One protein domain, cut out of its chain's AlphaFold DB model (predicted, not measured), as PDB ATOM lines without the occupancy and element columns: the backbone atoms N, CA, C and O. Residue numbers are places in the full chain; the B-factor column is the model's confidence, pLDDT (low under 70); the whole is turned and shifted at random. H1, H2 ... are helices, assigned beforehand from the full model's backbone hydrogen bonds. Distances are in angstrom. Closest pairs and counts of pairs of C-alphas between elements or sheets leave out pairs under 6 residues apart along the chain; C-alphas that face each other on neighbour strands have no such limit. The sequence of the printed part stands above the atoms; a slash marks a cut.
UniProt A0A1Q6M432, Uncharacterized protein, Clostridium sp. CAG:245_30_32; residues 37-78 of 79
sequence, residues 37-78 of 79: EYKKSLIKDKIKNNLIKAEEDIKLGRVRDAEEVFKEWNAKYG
ATOM      1  N   GLU A  37     -11.349  34.994 -46.682       90.94
ATOM      2  CA  GLU A  37     -10.180  35.742 -46.206       90.94
ATOM      3  C   GLU A  37      -9.970  35.566 -44.707       90.94
ATOM      4  O   GLU A  37      -8.847  35.288 -44.283       90.94
ATOM      5  N   TYR A  38     -11.048  35.608 -43.921       93.00
ATOM      6  CA  TYR A  38     -10.984  35.329 -42.490       93.00
ATOM      7  C   TYR A  38     -10.450  33.918 -42.200       93.00
ATOM      8  O   TYR A  38      -9.565  33.725 -41.372       93.00
ATOM      9  N   LYS A  39     -10.919  32.889 -42.915       94.62
ATOM     10  CA  LYS A  39     -10.376  31.526 -42.747       94.62
ATOM     11  C   LYS A  39      -8.904  31.444 -43.156       94.62
ATOM     12  O   LYS A  39      -8.121  30.766 -42.489       94.62
ATOM     13  N   LYS A  40      -8.512  32.130 -44.235       94.81
ATOM     14  CA  LYS A  40      -7.113  32.194 -44.680       94.81
ATOM     15  C   LYS A  40      -6.223  32.887 -43.647       94.81
ATOM     16  O   LYS A  40      -5.103  32.420 -43.445       94.81
ATOM     17  N   SER A  41      -6.690  33.952 -42.989       93.69
ATOM     18  CA  SER A  41      -5.913  34.643 -41.952       93.69
ATOM     19  C   SER A  41      -5.660  33.733 -40.748       93.69
ATOM     20  O   SER A  41      -4.510  33.584 -40.345       93.69
ATOM     21  N   LEU A  42      -6.670  32.988 -40.288       95.44
ATOM     22  CA  LEU A  42      -6.507  32.006 -39.208       95.44
ATOM     23  C   LEU A  42      -5.467  30.922 -39.537       95.44
ATOM     24  O   LEU A  42      -4.668  30.533 -38.682       95.44
ATOM     25  N   ILE A  43      -5.454  30.426 -40.779       96.19
ATOM     26  CA  ILE A  43      -4.460  29.439 -41.226       96.19
ATOM     27  C   ILE A  43      -3.062  30.062 -41.253       96.19
ATOM     28  O   ILE A  43      -2.114  29.444 -40.763       96.19
ATOM     29  N   LYS A  44      -2.925  31.281 -41.788       95.62
ATOM     30  CA  LYS A  44      -1.651  32.012 -41.813       95.62
ATOM     31  C   LYS A  44      -1.109  32.240 -40.406       95.62
ATOM     32  O   LYS A  44       0.066  31.972 -40.172       95.62
ATOM     33  N   ASP A  45      -1.956  32.650 -39.467       96.38
ATOM     34  CA  ASP A  45      -1.567  32.868 -38.074       96.38
ATOM     35  C   ASP A  45      -1.118  31.569 -37.407       96.38
ATOM     36  O   ASP A  45      -0.098  31.537 -36.717       96.38
ATOM     37  N   LYS A  46      -1.820  30.460 -37.667       97.44
ATOM     38  CA  LYS A  46      -1.410  29.137 -37.184       97.44
ATOM     39  C   LYS A  46      -0.043  28.731 -37.736       97.44
ATOM     40  O   LYS A  46       0.805  28.279 -36.968       97.44
ATOM     41  N   ILE A  47       0.185  28.897 -39.041       97.81
ATOM     42  CA  ILE A  47       1.474  28.588 -39.678       97.81
ATOM     43  C   ILE A  47       2.576  29.459 -39.078       97.81
ATOM     44  O   ILE A  47       3.594  28.930 -38.645       97.81
ATOM     45  N   LYS A  48       2.354  30.773 -38.983       97.94
ATOM     46  CA  LYS A  48       3.306  31.722 -38.397       97.94
ATOM     47  C   LYS A  48       3.689  31.323 -36.973       97.94
ATOM     48  O   LYS A  48       4.870  31.253 -36.656       97.94
ATOM     49  N   ASN A  49       2.706  31.012 -36.131       97.81
ATOM     50  CA  ASN A  49       2.955  30.598 -34.752       97.81
ATOM     51  C   ASN A  49       3.726  29.275 -34.667       97.81
ATOM     52  O   ASN A  49       4.582  29.123 -33.799       97.81
ATOM     53  N   ASN A  50       3.448  28.324 -35.563       97.94
ATOM     54  CA  ASN A  50       4.199  27.073 -35.629       97.94
ATOM     55  C   ASN A  50       5.650  27.301 -36.071       97.94
ATOM     56  O   ASN A  50       6.549  26.690 -35.501       97.94
ATOM     57  N   LEU A  51       5.883  28.191 -37.040       98.25
ATOM     58  CA  LEU A  51       7.229  28.539 -37.499       98.25
ATOM     59  C   LEU A  51       8.044  29.209 -36.392       98.25
ATOM     60  O   LEU A  51       9.162  28.784 -36.142       98.25
ATOM     61  N   ILE A  52       7.461  30.173 -35.669       98.12
ATOM     62  CA  ILE A  52       8.129  30.832 -34.532       98.12
ATOM     63  C   ILE A  52       8.571  29.802 -33.485       98.12
ATOM     64  O   ILE A  52       9.700  29.850 -33.004       98.12
ATOM     65  N   LYS A  53       7.698  28.844 -33.149       97.69
ATOM     66  CA  LYS A  53       8.040  27.767 -32.209       97.69
ATOM     67  C   LYS A  53       9.164  26.882 -32.740       97.69
ATOM     68  O   LYS A  53      10.095  26.591 -32.002       97.69
ATOM     69  N   ALA A  54       9.103  26.497 -34.016       97.38
ATOM     70  CA  ALA A  54      10.137  25.680 -34.640       97.38
ATOM     71  C   ALA A  54      11.499  26.399 -34.676       97.38
ATOM     72  O   ALA A  54      12.523  25.783 -34.394       97.38
ATOM     73  N   GLU A  55      11.525  27.702 -34.965       98.00
ATOM     74  CA  GLU A  55      12.747  28.514 -34.914       98.00
ATOM     75  C   GLU A  55      13.337  28.567 -33.500       98.00
ATOM     76  O   GLU A  55      14.552  28.456 -33.320       98.00
ATOM     77  N   GLU A  56      12.482  28.696 -32.484       98.31
ATOM     78  CA  GLU A  56      12.902  28.659 -31.085       98.31
ATOM     79  C   GLU A  56      13.465  27.284 -30.694       98.31
ATOM     80  O   GLU A  56      14.511  27.205 -30.044       98.31
ATOM     81  N   ASP A  57      12.814  26.203 -31.129       98.12
ATOM     82  CA  ASP A  57      13.259  24.830 -30.896       98.12
ATOM     83  C   ASP A  57      14.621  24.564 -31.544       98.12
ATOM     84  O   ASP A  57      15.507  24.011 -30.892       98.12
ATOM     85  N   ILE A  58      14.839  25.038 -32.777       97.38
ATOM     86  CA  ILE A  58      16.145  24.975 -33.449       97.38
ATOM     87  C   ILE A  58      17.196  25.739 -32.642       97.38
ATOM     88  O   ILE A  58      18.268  25.204 -32.358       97.38
ATOM     89  N   LYS A  59      16.892  26.976 -32.229       97.75
ATOM     90  CA  LYS A  59      17.827  27.823 -31.474       97.75
ATOM     91  C   LYS A  59      18.228  27.208 -30.132       97.75
ATOM     92  O   LYS A  59      19.362  27.388 -29.693       97.75
ATOM     93  N   LEU A  60      17.303  26.515 -29.472       97.94
ATOM     94  CA  LEU A  60      17.512  25.893 -28.164       97.94
ATOM     95  C   LEU A  60      17.950  24.424 -28.256       97.94
ATOM     96  O   LEU A  60      18.077  23.767 -27.225       97.94
ATOM     97  N   GLY A  61      18.187  23.906 -29.465       97.06
ATOM     98  CA  GLY A  61      18.606  22.521 -29.682       97.06
ATOM     99  C   GLY A  61      17.532  21.485 -29.336       97.06
ATOM    100  O   GLY A  61      17.851  20.311 -29.172       97.06
ATOM    101  N   ARG A  62      16.257  21.884 -29.238       96.69
ATOM    102  CA  ARG A  62      15.100  20.994 -29.026       96.69
ATOM    103  C   ARG A  62      14.674  20.323 -30.332       96.69
ATOM    104  O   ARG A  62      13.507  20.326 -30.708       96.69
ATOM    105  N   VAL A  63      15.647  19.761 -31.033       96.06
ATOM    106  CA  VAL A  63      15.471  19.060 -32.302       96.06
ATOM    107  C   VAL A  63      15.940  17.619 -32.149       96.06
ATOM    108  O   VAL A  63      16.753  17.300 -31.282       96.06
ATOM    109  N   ARG A  64      15.408  16.732 -32.983       95.81
ATOM    110  CA  ARG A  64      15.824  15.332 -33.064       95.81
ATOM    111  C   ARG A  64      16.172  15.004 -34.504       95.81
ATOM    112  O   ARG A  64      15.585  15.578 -35.423       95.81
ATOM    113  N   ASP A  65      17.101  14.074 -34.680       96.12
ATOM    114  CA  ASP A  65      17.361  13.499 -35.989       96.12
ATOM    115  C   ASP A  65      16.129  12.724 -36.477       96.12
ATOM    116  O   ASP A  65      15.499  11.976 -35.723       96.12
ATOM    117  N   ALA A  66      15.756  12.938 -37.737       94.38
ATOM    118  CA  ALA A  66      14.545  12.354 -38.293       94.38
ATOM    119  C   ALA A  66      14.648  10.827 -38.409       94.38
ATOM    120  O   ALA A  66      13.673  10.129 -38.131       94.38
ATOM    121  N   GLU A  67      15.814  10.300 -38.792       95.31
ATOM    122  CA  GLU A  67      16.023   8.863 -38.956       95.31
ATOM    123  C   GLU A  67      15.921   8.144 -37.607       95.31
ATOM    124  O   GLU A  67      15.289   7.089 -37.508       95.31
ATOM    125  N   GLU A  68      16.479   8.737 -36.551       96.00
ATOM    126  CA  GLU A  68      16.337   8.218 -35.188       96.00
ATOM    127  C   GLU A  68      14.870   8.174 -34.744       96.00
ATOM    128  O   GLU A  68      14.411   7.147 -34.244       96.00
ATOM    129  N   VAL A  69      14.110   9.249 -34.982       95.31
ATOM    130  CA  VAL A  69      12.685   9.312 -34.617       95.31
ATOM    131  C   VAL A  69      11.871   8.244 -35.349       95.31
ATOM    132  O   VAL A  69      11.061   7.562 -34.721       95.31
ATOM    133  N   PHE A  70      12.096   8.043 -36.652       94.88
ATOM    134  CA  PHE A  70      11.390   7.001 -37.405       94.88
ATOM    135  C   PHE A  70      11.756   5.590 -36.933       94.88
ATOM    136  O   PHE A  70      10.872   4.746 -36.806       94.88
ATOM    137  N   LYS A  71      13.027   5.328 -36.596       96.12
ATOM    138  CA  LYS A  71      13.431   4.046 -35.993       96.12
ATOM    139  C   LYS A  71      12.717   3.803 -34.661       96.12
ATOM    140  O   LYS A  71      12.212   2.703 -34.436       96.12
ATOM    141  N   GLU A  72      12.648   4.821 -33.799       95.69
ATOM    142  CA  GLU A  72      11.938   4.760 -32.514       95.69
ATOM    143  C   GLU A  72      10.436   4.482 -32.710       95.69
ATOM    144  O   GLU A  72       9.851   3.666 -31.993       95.69
ATOM    145  N   TRP A  73       9.801   5.130 -33.690       96.00
ATOM    146  CA  TRP A  73       8.375   4.957 -33.973       96.00
ATOM    147  C   TRP A  73       8.055   3.592 -34.568       96.00
ATOM    148  O   TRP A  73       7.116   2.952 -34.095       96.00
ATOM    149  N   ASN A  74       8.862   3.100 -35.507       95.56
ATOM    150  CA  ASN A  74       8.699   1.758 -36.054       95.56
ATOM    151  C   ASN A  74       8.848   0.695 -34.962       95.56
ATOM    152  O   ASN A  74       8.027  -0.211 -34.849       95.56
ATOM    153  N   ALA A  75       9.840   0.846 -34.082       96.06
ATOM    154  CA  ALA A  75      10.030  -0.075 -32.965       96.06
ATOM    155  C   ALA A  75       8.852  -0.062 -31.974       96.06
ATOM    156  O   ALA A  75       8.494  -1.103 -31.424       96.06
ATOM    157  N   LYS A  76       8.252   1.109 -31.726       96.94
ATOM    158  CA  LYS A  76       7.188   1.275 -30.726       96.94
ATOM    159  C   LYS A  76       5.785   0.973 -31.254       96.94
ATOM    160  O   LYS A  76       4.939   0.502 -30.497       96.94
ATOM    161  N   TYR A  77       5.530   1.288 -32.517       96.06
ATOM    162  CA  TYR A  77       4.191   1.316 -33.105       96.06
ATOM    163  C   TYR A  77       4.079   0.514 -34.410       96.06
ATOM    164  O   TYR A  77       2.962   0.305 -34.875       96.06
ATOM    165  N   GLY A  78       5.193   0.045 -34.986       91.81
ATOM    166  CA  GLY A  78       5.207  -0.707 -36.246       91.81
ATOM    167  C   GLY A  78       4.908   0.134 -37.493       91.81
ATOM    168  O   GLY A  78       4.399  -0.418 -38.468       91.81
TER     169      GLY A  78
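Overview. This is residues 37 to 78 of the 79 residues of an uncharacterized protein of Clostridium sp. CAG:245_30_32 (UniProt A0A1Q6M432). A long straight helix, H1, and a shorter one, H2, form the two unequal arms of an open V, joined by a stretched-out link at its corner. The arms have no contact with each other, and the space between them is empty. The printed part has 42 residues with two named helices, H1 then H2, no named strand, and the class all helix. It is extended, with a radius of gyration of the C-alphas of 15.2 A, and flat, spanning 43 by 27 by 11 A.

Arrangement. H1, residues 37 to 59, and H2, residues 66 to 77, are apart, with no C-alpha of the one within 8 A of the other. Residues 37 to 53 of H1 and 71 to 77 of H2 are among those that stand free. In H1 and H2 every O i to N i+4 pair is within hydrogen-bond range.

Along the chain. H1 begins at C-alpha 37 (-10.180, 35.742, -46.206) and measures 32.6 A. H2 measures 16.0 A and ends at C-alpha 77 (4.191, 1.316, -33.105).

Size, cuts and confidence. The C-alphas farthest apart, of Glu 37 and Ala 75, are 43.2 A apart. The six-residue link is short, the printed part has no cut, and no printed residue is under 70 in pLDDT.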